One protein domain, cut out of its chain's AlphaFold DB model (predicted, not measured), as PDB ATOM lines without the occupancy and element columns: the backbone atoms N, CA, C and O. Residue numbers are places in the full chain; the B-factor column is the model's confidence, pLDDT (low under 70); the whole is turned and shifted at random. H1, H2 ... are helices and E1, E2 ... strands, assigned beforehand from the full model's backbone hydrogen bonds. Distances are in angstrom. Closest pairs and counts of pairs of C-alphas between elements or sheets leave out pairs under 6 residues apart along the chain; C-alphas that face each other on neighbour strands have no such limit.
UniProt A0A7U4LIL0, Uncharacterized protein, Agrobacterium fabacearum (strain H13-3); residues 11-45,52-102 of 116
ATOM      1  N   GLY A  11     341.268 353.197 382.395       75.00
ATOM      2  CA  GLY A  11     340.278 352.743 381.429       75.00
ATOM      3  C   GLY A  11     340.932 352.482 380.078       75.00
ATOM      4  O   GLY A  11     341.473 353.405 379.468       75.00
ATOM      5  N   ALA A  12     340.839 351.250 379.587       77.69
ATOM      6  CA  ALA A  12     341.226 350.891 378.228       77.69
ATOM      7  C   ALA A  12     339.996 350.400 377.448       77.69
ATOM      8  O   ALA A  12     339.101 349.788 378.038       77.69
ATOM      9  N   PRO A  13     339.905 350.644 376.130       78.56
ATOM     10  CA  PRO A  13     338.901 349.983 375.307       78.56
ATOM     11  C   PRO A  13     339.023 348.465 375.459       78.56
ATOM     12  O   PRO A  13     340.123 347.927 375.352       78.56
ATOM     13  N   THR A  14     337.904 347.767 375.665       71.88
ATOM     14  CA  THR A  14     337.927 346.297 375.808       71.88
ATOM     15  C   THR A  14     338.443 345.611 374.533       71.88
ATOM     16  O   THR A  14     339.025 344.533 374.599       71.88
ATOM     17  N   TRP A  15     338.253 346.252 373.373       72.19
ATOM     18  CA  TRP A  15     338.677 345.767 372.057       72.19
ATOM     19  C   TRP A  15     339.453 346.860 371.313       72.19
ATOM     20  O   TRP A  15     338.879 347.522 370.445       72.19
ATOM     21  N   PRO A  16     340.730 347.094 371.656       73.06
ATOM     22  CA  PRO A  16     341.497 348.212 371.109       73.06
ATOM     23  C   PRO A  16     341.644 348.133 369.581       73.06
ATOM     24  O   PRO A  16     341.518 349.154 368.914       73.06
ATOM     25  N   ASP A  17     341.776 346.928 369.017       73.62
ATOM     26  CA  ASP A  17     341.888 346.707 367.563       73.62
ATOM     27  C   ASP A  17     340.601 347.040 366.786       73.62
ATOM     28  O   ASP A  17     340.632 347.250 365.574       73.62
ATOM     29  N   ASN A  18     339.463 347.112 367.482       67.31
ATOM     30  CA  ASN A  18     338.161 347.439 366.902       67.31
ATOM     31  C   ASN A  18     337.779 348.915 367.097       67.31
ATOM     32  O   ASN A  18     336.702 349.333 366.663       67.31
ATOM     33  N   VAL A  19     338.639 349.715 367.739       73.88
ATOM     34  CA  VAL A  19     338.418 351.154 367.895       73.88
ATOM     35  C   VAL A  19     338.780 351.856 366.594       73.88
ATOM     36  O   VAL A  19     339.940 351.923 366.194       73.88
ATOM     37  N   LYS A  20     337.778 352.430 365.929       76.50
ATOM     38  CA  LYS A  20     338.012 353.292 364.770       76.50
ATOM     39  C   LYS A  20     338.285 354.729 365.233       76.50
ATOM     40  O   LYS A  20     337.595 355.195 366.138       76.50
ATOM     41  N   PRO A  21     339.193 355.479 364.574       73.19
ATOM     42  CA  PRO A  21     339.617 356.818 365.009       73.19
ATOM     43  C   PRO A  21     338.497 357.850 365.218       73.19
ATOM     44  O   PRO A  21     338.689 358.812 365.950       73.19
ATOM     45  N   ASN A  22     337.339 357.662 364.578       78.44
ATOM     46  CA  ASN A  22     336.219 358.606 364.596       78.44
ATOM     47  C   ASN A  22     334.928 358.012 365.179       78.44
ATOM     48  O   ASN A  22     333.869 358.626 365.053       78.44
ATOM     49  N   GLU A  23     334.982 356.820 365.780       78.69
ATOM     50  CA  GLU A  23     333.812 356.213 366.416       78.69
ATOM     51  C   GLU A  23     333.922 356.325 367.942       78.69
ATOM     52  O   GLU A  23     334.997 356.097 368.503       78.69
ATOM     53  N   PRO A  24     332.831 356.696 368.640       76.12
ATOM     54  CA  PRO A  24     332.846 356.731 370.091       76.12
ATOM     55  C   PRO A  24     333.088 355.318 370.623       76.12
ATOM     56  O   PRO A  24     332.381 354.380 370.257       76.12
ATOM     57  N   VAL A  25     334.061 355.170 371.519       81.12
ATOM     58  CA  VAL A  25     334.261 353.910 372.236       81.12
ATOM     59  C   VAL A  25     333.070 353.716 373.171       81.12
ATOM     60  O   VAL A  25     332.778 354.561 374.016       81.12
ATOM     61  N   LEU A  26     332.341 352.622 372.970       88.00
ATOM     62  CA  LEU A  26     331.143 352.288 373.743       88.00
ATOM     63  C   LEU A  26     331.392 351.174 374.759       88.00
ATOM     64  O   LEU A  26     330.445 350.728 375.389       88.00
ATOM     65  N   ASP A  27     332.630 350.707 374.898       88.12
ATOM     66  CA  ASP A  27     332.990 349.550 375.709       88.12
ATOM     67  C   ASP A  27     334.407 349.709 376.266       88.12
ATOM     68  O   ASP A  27     335.383 349.807 375.518       88.12
ATOM     69  N   PHE A  28     334.502 349.724 377.588       86.56
ATOM     70  CA  PHE A  28     335.707 349.987 378.354       86.56
ATOM     71  C   PHE A  28     335.910 348.895 379.399       86.56
ATOM     72  O   PHE A  28     334.963 348.466 380.059       86.56
ATOM     73  N   ALA A  29     337.155 348.489 379.601       88.19
ATOM     74  CA  ALA A  29     337.584 347.693 380.736       88.19
ATOM     75  C   ALA A  29     338.398 348.584 381.680       88.19
ATOM     76  O   ALA A  29     339.294 349.309 381.244       88.19
ATOM     77  N   ALA A  30     338.059 348.542 382.966       86.31
ATOM     78  CA  ALA A  30     338.855 349.183 384.004       86.31
ATOM     79  C   ALA A  30     339.909 348.189 384.497       86.31
ATOM     80  O   ALA A  30     339.583 347.022 384.745       86.31
ATOM     81  N   HIS A  31     341.146 348.657 384.640       84.50
ATOM     82  CA  HIS A  31     342.277 347.867 385.117       84.50
ATOM     83  C   HIS A  31     342.918 348.515 386.349       84.50
ATOM     84  O   HIS A  31     343.190 349.720 386.358       84.50
ATOM     85  N   ASP A  32     343.164 347.694 387.368       85.69
ATOM     86  CA  ASP A  32     343.930 348.024 388.568       85.69
ATOM     87  C   ASP A  32     345.244 347.234 388.534       85.69
ATOM     88  O   ASP A  32     345.295 346.054 388.883       85.69
ATOM     89  N   GLY A  33     346.297 347.858 388.000       84.75
ATOM     90  CA  GLY A  33     347.543 347.161 387.679       84.75
ATOM     91  C   GLY A  33     347.314 346.055 386.644       84.75
ATOM     92  O   GLY A  33     346.827 346.323 385.546       84.75
ATOM     93  N   ASP A  34     347.657 344.818 387.006       84.31
ATOM     94  CA  ASP A  34     347.477 343.632 386.159       84.31
ATOM     95  C   ASP A  34     346.069 343.018 386.266       84.31
ATOM     96  O   ASP A  34     345.688 342.175 385.449       84.31
ATOM     97  N   GLU A  35     345.269 343.428 387.256       85.69
ATOM     98  CA  GLU A  35     343.931 342.881 387.470       85.69
ATOM     99  C   GLU A  35     342.855 343.711 386.767       85.69
ATOM    100  O   GLU A  35     342.916 344.937 386.652       85.69
ATOM    101  N   ARG A  36     341.817 343.028 386.284       87.12
ATOM    102  CA  ARG A  36     340.641 343.692 385.725       87.12
ATOM    103  C   ARG A  36     339.725 344.109 386.870       87.12
ATOM    104  O   ARG A  36     339.177 343.239 387.534       87.12
ATOM    105  N   ALA A  37     339.496 345.411 387.022       88.44
ATOM    106  CA  ALA A  37     338.569 345.982 387.998       88.44
ATOM    107  C   ALA A  37     337.097 345.882 387.555       88.44
ATOM    108  O   ALA A  37     336.183 345.769 388.374       88.44
ATOM    109  N   GLY A  38     336.855 345.862 386.241       91.56
ATOM    110  CA  GLY A  38     335.537 345.569 385.680       91.56
ATOM    111  C   GLY A  38     335.374 345.984 384.224       91.56
ATOM    112  O   GLY A  38     336.348 346.073 383.466       91.56
ATOM    113  N   ARG A  39     334.124 346.170 383.797       93.81
ATOM    114  CA  ARG A  39     333.759 346.561 382.428       93.81
ATOM    115  C   ARG A  39     332.570 347.505 382.440       93.81
ATOM    116  O   ARG A  39     331.616 347.292 383.180       93.81
ATOM    117  N   VAL A  40     332.599 348.487 381.555       93.38
ATOM    118  CA  VAL A  40     331.508 349.424 381.318       93.38
ATOM    119  C   VAL A  40     331.208 349.461 379.830       93.38
ATOM    120  O   VAL A  40     332.115 349.682 379.033       93.38
ATOM    121  N   TYR A  41     329.952 349.270 379.436       93.06
ATOM    122  CA  TYR A  41     329.558 349.362 378.033       93.06
ATOM    123  C   TYR A  41     328.187 350.000 377.842       93.06
ATOM    124  O   TYR A  41     327.308 349.898 378.694       93.06
ATOM    125  N   LYS A  42     327.992 350.666 376.708       92.81
ATOM    126  CA  LYS A  42     326.716 351.271 376.342       92.81
ATOM    127  C   LYS A  42     325.808 350.222 375.715       92.81
ATOM    128  O   LYS A  42     326.175 349.594 374.725       92.81
ATOM    129  N   ALA A  43     324.610 350.068 376.260       90.38
ATOM    130  CA  ALA A  43     323.569 349.267 375.642       90.38
ATOM    131  C   ALA A  43     323.077 349.959 374.359       90.38
ATOM    132  O   ALA A  43     322.740 351.145 374.359       90.38
ATOM    133  N   THR A  44     323.058 349.211 373.256       86.81
ATOM    134  CA  THR A  44     322.672 349.694 371.916       86.81
ATOM    135  C   THR A  44     321.325 349.130 371.452       86.81
ATOM    136  O   THR A  44     321.018 349.156 370.261       86.81
ATOM    137  N   GLY A  45     320.548 348.542 372.362       84.56
ATOM    138  CA  GLY A  45     319.243 347.970 372.058       84.56
ATOM    139  C   GLY A  45     318.530 347.430 373.297       84.56
ATOM    140  O   GLY A  45     319.127 347.282 374.362       84.56
ATOM    141  N   TRP A  52     324.316 352.994 380.168       94.25
ATOM    142  CA  TRP A  52     325.630 352.407 380.380       94.25
ATOM    143  C   TRP A  52     325.535 351.314 381.427       94.25
ATOM    144  O   TRP A  52     325.226 351.578 382.585       94.25
ATOM    145  N   GLN A  53     325.810 350.086 381.018       94.81
ATOM    146  CA  GLN A  53     325.925 348.970 381.930       94.81
ATOM    147  C   GLN A  53     327.321 348.952 382.543       94.81
ATOM    148  O   GLN A  53     328.314 349.031 381.819       94.81
ATOM    149  N   TRP A  54     327.396 348.820 383.861       94.75
ATOM    150  CA  TRP A  54     328.624 348.504 384.577       94.75
ATOM    151  C   TRP A  54     328.562 347.067 385.090       94.75
ATOM    152  O   TRP A  54     327.509 346.592 385.520       94.75
ATOM    153  N   CYS A  55     329.699 346.384 385.040       94.31
ATOM    154  CA  CYS A  55     329.903 345.057 385.599       94.31
ATOM    155  C   CYS A  55     331.195 345.080 386.412       94.31
ATOM    156  O   CYS A  55     332.281 345.258 385.850       94.31
ATOM    157  N   GLY A  56     331.066 344.900 387.721       92.62
ATOM    158  CA  GLY A  56     332.199 344.778 388.623       92.62
ATOM    159  C   GLY A  56     332.914 343.441 388.445       92.62
ATOM    160  O   GLY A  56     332.279 342.415 388.191       92.62
ATOM    161  N   ALA A  57     334.238 343.456 388.554       90.44
ATOM    162  CA  ALA A  57     335.035 342.240 388.654       90.44
ATOM    163  C   ALA A  57     335.369 341.925 390.119       90.44
ATOM    164  O   ALA A  57     335.076 342.700 391.028       90.44
ATOM    165  N   TYR A  58     335.991 340.771 390.333       87.88
ATOM    166  CA  TYR A  58     336.422 340.301 391.646       87.88
ATOM    167  C   TYR A  58     337.935 340.067 391.611       87.88
ATOM    168  O   TYR A  58     338.418 339.549 390.596       87.88
ATOM    169  N   PRO A  59     338.677 340.422 392.673       86.00
ATOM    170  CA  PRO A  59     340.101 340.134 392.765       86.00
ATOM    171  C   PRO A  59     340.361 338.638 392.600       86.00
ATOM    172  O   PRO A  59     339.689 337.803 393.213       86.00
ATOM    173  N   SER A  60     341.337 338.293 391.764       81.38
ATOM    174  CA  SER A  60     341.692 336.896 391.490       81.38
ATOM    175  C   SER A  60     342.369 336.230 392.687       81.38
ATOM    176  O   SER A  60     342.294 335.014 392.866       81.38
ATOM    177  N   THR A  61     343.015 337.037 393.528       78.88
ATOM    178  CA  THR A  61     343.776 336.584 394.690       78.88
ATOM    179  C   THR A  61     343.018 336.893 395.977       78.88
ATOM    180  O   THR A  61     342.581 338.015 396.201       78.88
ATOM    181  N   GLY A  62     342.888 335.899 396.858       72.94
ATOM    182  CA  GLY A  62     342.369 336.085 398.219       72.94
ATOM    183  C   GLY A  62     340.845 336.132 398.351       72.94
ATOM    184  O   GLY A  62     340.347 335.944 399.456       72.94
ATOM    185  N   TRP A  63     340.096 336.294 397.259       78.50
ATOM    186  CA  TRP A  63     338.637 336.222 397.303       78.50
ATOM    187  C   TRP A  63     338.143 334.794 397.562       78.50
ATOM    188  O   TRP A  63     338.472 333.854 396.834       78.50
ATOM    189  N   ARG A  64     337.327 334.631 398.609       76.12
ATOM    190  CA  ARG A  64     336.612 333.391 398.931       76.12
ATOM    191  C   ARG A  64     335.128 333.692 399.151       76.12
ATOM    192  O   ARG A  64     334.770 334.611 399.884       76.12
ATOM    193  N   GLY A  65     334.245 332.883 398.569       80.50
ATOM    194  CA  GLY A  65     332.801 332.949 398.821       80.50
ATOM    195  C   GLY A  65     332.002 333.663 397.732       80.50
ATOM    196  O   GLY A  65     332.265 333.480 396.549       80.50
ATOM    197  N   ASN A  66     330.972 334.411 398.135       83.12
ATOM    198  CA  ASN A  66     330.045 335.068 397.214       83.12
ATOM    199  C   ASN A  66     330.476 336.513 396.920       83.12
ATOM    200  O   ASN A  66     331.025 337.178 397.803       83.12
ATOM    201  N   PRO A  67     330.221 337.018 395.703       84.69
ATOM    202  CA  PRO A  67     330.496 338.406 395.368       84.69
ATOM    203  C   PRO A  67     329.529 339.352 396.089       84.69
ATOM    204  O   PRO A  67     328.405 338.971 396.427       84.69
ATOM    205  N   ILE A  68     329.946 340.606 396.284       87.69
ATOM    206  CA  ILE A  68     329.043 341.660 396.764       87.69
ATOM    207  C   ILE A  68     327.945 341.864 395.713       87.69
ATOM    208  O   ILE A  68     328.224 341.902 394.515       87.69
ATOM    209  N   MET A  69     326.692 341.989 396.146       91.12
ATOM    210  CA  MET A  69     325.560 342.290 395.266       91.12
ATOM    211  C   MET A  69     325.038 343.709 395.547       91.12
ATOM    212  O   MET A  69     324.985 344.099 396.712       91.12
ATOM    213  N   PRO A  70     324.599 344.465 394.524       92.31
ATOM    214  CA  PRO A  70     324.633 344.114 393.104       92.31
ATOM    215  C   PRO A  70     326.057 344.182 392.527       92.31
ATOM    216  O   PRO A  70     326.827 345.074 392.861       92.31
ATOM    217  N   ASN A  71     326.384 343.245 391.638       91.62
ATOM    218  CA  ASN A  71     327.664 343.183 390.915       91.62
ATOM    219  C   ASN A  71     327.606 343.829 389.519       91.62
ATOM    220  O   ASN A  71     328.601 343.873 388.796       91.62
ATOM    221  N   SER A  72     326.424 344.282 389.110       94.69
ATOM    222  CA  SER A  72     326.192 344.964 387.847       94.69
ATOM    223  C   SER A  72     324.950 345.842 387.925       94.69
ATOM    224  O   SER A  72     324.074 345.636 388.770       94.69
ATOM    225  N   GLY A  73     324.864 346.817 387.027       94.38
ATOM    226  CA  GLY A  73     323.728 347.725 386.945       94.38
ATOM    227  C   GLY A  73     323.787 348.614 385.712       94.38
ATOM    228  O   GLY A  73     324.746 348.565 384.945       94.38
ATOM    229  N   PHE A  74     322.747 349.422 385.525       94.44
ATOM    230  CA  PHE A  74     322.642 350.385 384.431       94.44
ATOM    231  C   PHE A  74     322.616 351.798 384.991       94.44
ATOM    232  O   PHE A  74     321.958 352.056 385.995       94.44
ATOM    233  N   GLU A  75     323.320 352.697 384.324       94.88
ATOM    234  CA  GLU A  75     323.445 354.100 384.696       94.88
ATOM    235  C   GLU A  75     323.306 354.980 383.451       94.88
ATOM    236  O   GLU A  75     323.584 354.558 382.327       94.88
ATOM    237  N   ASP A  76     322.904 356.233 383.627       91.88
ATOM    238  CA  ASP A  76     322.580 357.104 382.489       91.88
ATOM    239  C   ASP A  76     323.816 357.595 381.724       91.88
ATOM    240  O   ASP A  76     323.737 357.979 380.555       91.88
ATOM    241  N   THR A  77     324.989 357.591 382.364       90.06
ATOM    242  CA  THR A  77     326.225 358.104 381.762       90.06
ATOM    243  C   THR A  77     327.406 357.173 381.991       90.06
ATOM    244  O   THR A  77     327.510 356.523 383.031       90.06
ATOM    245  N   ALA A  78     328.356 357.186 381.049       87.62
ATOM    246  CA  ALA A  78     329.606 356.435 381.155       87.62
ATOM    247  C   ALA A  78     330.366 356.771 382.441       87.62
ATOM    248  O   ALA A  78     330.931 355.890 383.071       87.62
ATOM    249  N   ARG A  79     330.361 358.048 382.849       87.25
ATOM    250  CA  ARG A  79     331.083 358.503 384.040       87.25
ATOM    251  C   ARG A  79     330.505 357.898 385.317       87.25
ATOM    252  O   ARG A  79     331.278 357.460 386.158       87.25
ATOM    253  N   ILE A  80     329.177 357.846 385.437       91.06
ATOM    254  CA  ILE A  80     328.516 357.220 386.590       91.06
ATOM    255  C   ILE A  80     328.749 355.706 386.559       91.06
ATOM    256  O   ILE A  80     329.116 355.132 387.575       91.06
ATOM    257  N   ALA A  81     328.624 355.063 385.395       91.75
ATOM    258  CA  ALA A  81     328.886 353.631 385.259       91.75
ATOM    259  C   ALA A  81     330.337 353.255 385.621       91.75
ATOM    260  O   ALA A  81     330.559 352.268 386.318       91.75
ATOM    261  N   VAL A  82     331.321 354.060 385.204       90.12
ATOM    262  CA  VAL A  82     332.722 353.910 385.632       90.12
ATOM    263  C   VAL A  82     332.822 354.075 387.139       90.12
ATOM    264  O   VAL A  82     333.324 353.168 387.789       90.12
ATOM    265  N   GLN A  83     332.261 355.148 387.704       90.44
ATOM    266  CA  GLN A  83     332.268 355.363 389.150       90.44
ATOM    267  C   GLN A  83     331.718 354.160 389.925       90.44
ATOM    268  O   GLN A  83     332.362 353.702 390.862       90.44
ATOM    269  N   ARG A  84     330.581 353.595 389.502       93.00
ATOM    270  CA  ARG A  84     330.010 352.383 390.110       93.00
ATOM    271  C   ARG A  84     330.928 351.176 390.004       93.00
ATOM    272  O   ARG A  84     331.065 350.428 390.965       93.00
ATOM    273  N   CYS A  85     331.554 350.992 388.847       91.69
ATOM    274  CA  CYS A  85     332.508 349.917 388.627       91.69
ATOM    275  C   CYS A  85     333.718 350.031 389.569       91.69
ATOM    276  O   CYS A  85     334.152 349.024 390.124       91.69
ATOM    277  N   GLU A  86     334.244 351.242 389.769       89.94
ATOM    278  CA  GLU A  86     335.373 351.480 390.676       89.94
ATOM    279  C   GLU A  86     334.973 351.323 392.148       89.94
ATOM    280  O   GLU A  86     335.675 350.652 392.900       89.94
ATOM    281  N   GLU A  87     333.821 351.875 392.549       91.94
ATOM    282  CA  GLU A  87     333.258 351.708 393.897       91.94
ATOM    283  C   GLU A  87     333.073 350.224 394.244       91.94
ATOM    284  O   GLU A  87     333.379 349.795 395.358       91.94
ATOM    285  N   TYR A  88     332.608 349.430 393.277       93.75
ATOM    286  CA  TYR A  88     332.458 347.989 393.436       93.75
ATOM    287  C   TYR A  88     333.800 347.280 393.636       93.75
ATOM    288  O   TYR A  88     333.941 346.448 394.534       93.75
ATOM    289  N   TRP A  89     334.791 347.607 392.805       92.44
ATOM    290  CA  TRP A  89     336.127 347.025 392.898       92.44
ATOM    291  C   TRP A  89     336.798 347.339 394.240       92.44
ATOM    292  O   TRP A  89     337.345 346.440 394.878       92.44
ATOM    293  N   ASP A  90     336.685 348.582 394.712       91.19
ATOM    294  CA  ASP A  90     337.198 348.998 396.020       91.19
ATOM    295  C   ASP A  90     336.541 348.205 397.159       91.19
ATOM    296  O   ASP A  90     337.233 347.695 398.042       91.19
ATOM    297  N   ALA A  91     335.218 348.023 397.110       91.38
ATOM    298  CA  ALA A  91     334.493 347.223 398.096       91.38
ATOM    299  C   ALA A  91     334.921 345.745 398.080       91.38
ATOM    300  O   ALA A  91     335.044 345.117 399.133       91.38
ATOM    301  N   MET A  92     335.183 345.185 396.895       91.81
ATOM    302  CA  MET A  92     335.685 343.818 396.763       91.81
ATOM    303  C   MET A  92     337.101 343.661 397.319       91.81
ATOM    304  O   MET A  92     337.370 342.669 397.993       91.81
ATOM    305  N   LYS A  93     337.996 344.630 397.084       89.81
ATOM    306  CA  LYS A  93     339.337 344.625 397.687       89.81
ATOM    307  C   LYS A  93     339.264 344.690 399.208       89.81
ATOM    308  O   LYS A  93     339.908 343.879 399.867       89.81
ATOM    309  N   GLN A  94     338.413 345.560 399.755       89.81
ATOM    310  CA  GLN A  94     338.202 345.638 401.201       89.81
ATOM    311  C   GLN A  94     337.689 344.309 401.771       89.81
ATOM    312  O   GLN A  94     338.195 343.833 402.780       89.81
ATOM    313  N   LEU A  95     336.736 343.658 401.095       88.44
ATOM    314  CA  LEU A  95     336.240 342.348 401.520       88.44
ATOM    315  C   LEU A  95     337.354 341.291 401.548       88.44
ATOM    316  O   LEU A  95     337.403 340.474 402.464       88.44
ATOM    317  N   VAL A  96     338.241 341.286 400.549       87.00
ATOM    318  CA  VAL A  96     339.395 340.375 400.509       87.00
ATOM    319  C   VAL A  96     340.361 340.656 401.660       87.00
ATOM    320  O   VAL A  96     340.840 339.716 402.298       87.00
ATOM    321  N   GLU A  97     340.630 341.927 401.957       85.81
ATOM    322  CA  GLU A  97     341.447 342.323 403.108       85.81
ATOM    323  C   GLU A  97     340.826 341.859 404.433       85.81
ATOM    324  O   GLU A  97     341.511 341.238 405.249       85.81
ATOM    325  N   ASP A  98     339.519 342.051 404.609       84.00
ATOM    326  CA  ASP A  98     338.784 341.619 405.801       84.00
ATOM    327  C   ASP A  98     338.791 340.087 405.954       84.00
ATOM    328  O   ASP A  98     338.923 339.559 407.060       84.00
ATOM    329  N   GLN A  99     338.680 339.347 404.845       79.00
ATOM    330  CA  GLN A  99     338.781 337.883 404.841       79.00
ATOM    331  C   GLN A  99     340.183 337.397 405.205       79.00
ATOM    332  O   GLN A  99     340.318 336.384 405.889       79.00
ATOM    333  N   ARG A 100     341.218 338.120 404.772       73.88
ATOM    334  CA  ARG A 100     342.613 337.816 405.099       73.88
ATOM    335  C   ARG A 100     342.929 338.046 406.579       73.88
ATOM    336  O   ARG A 100     343.842 337.408 407.094       73.88
ATOM    337  N   PHE A 101     342.204 338.943 407.248       61.09
ATOM    338  CA  PHE A 101     342.418 339.275 408.657       61.09
ATOM    339  C   PHE A 101     341.540 338.473 409.632       61.09
ATOM    340  O   PHE A 101     341.604 338.709 410.836       61.09
ATOM    341  N   LYS A 102     340.740 337.501 409.176       57.25
ATOM    342  CA  LYS A 102     340.073 336.591 410.118       57.25
ATOM    343  C   LYS A 102     341.127 335.689 410.771       57.25
ATOM    344  O   LYS A 102     341.735 334.904 410.046       57.25
TER     345      LYS A 102
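What this domain is: This is residues 11 to 45 and 52 to 102 of the 116 residues of an uncharacterized protein of Agrobacterium fabacearum (strain H13-3) (UniProt A0A7U4LIL0). A strongly twisted sheet of five antiparallel strands has one long helix, H1, packed along one face, making two layers; the loop of residues 14 to 26 and the end of H1 lie at opposite ends of the long axis. The 86 printed residues run E1 E2 E3 E4 E5 H1, with the strands in that order across the sheet, class mixed. The whole is only just compact, close to loose, with radius of gyration of the C-alphas 14.1 A, spanning 51 by 25 by 17 A.

Where its parts are: E1, residues 11 to 13, begins at C-alpha 11 (340.278, 352.743, 381.429). E2 is 27 to 32, E3 35 to 42, 22.1 A long, E4 52 to 56, E5 72 to 75. H1, 78 to 100, 33.0 A long, ends at C-alpha 100 (342.613, 337.816, 405.099).

How they stand to each other: E1 E2 E3 form a meander, successive antiparallel neighbours in two hairpins; within hydrogen-bond range are N 12 and O 29, 3.0 A, and N 28 and O 40, 2.8 A. So are N 41 and O 53 of E3 and E4, 2.9 A, and N 54 and O 73 of the hairpin E4 and E5, 2.9 A. H1, with every O i to N i+4 pair within range, is on the sheet at a height of 5.1 A, over E3 and E4; its closest C-alpha pair to E4 is Cys 85 and Gly 56, 5.1 A.

The domain as a whole: Residues 46 to 51 are not printed; C-alphas 45 and 52 are 11.4 A apart. Links E1 to E2 and E4 to E5 are long. Residues 18 and 101 to 102 have pLDDT under 70.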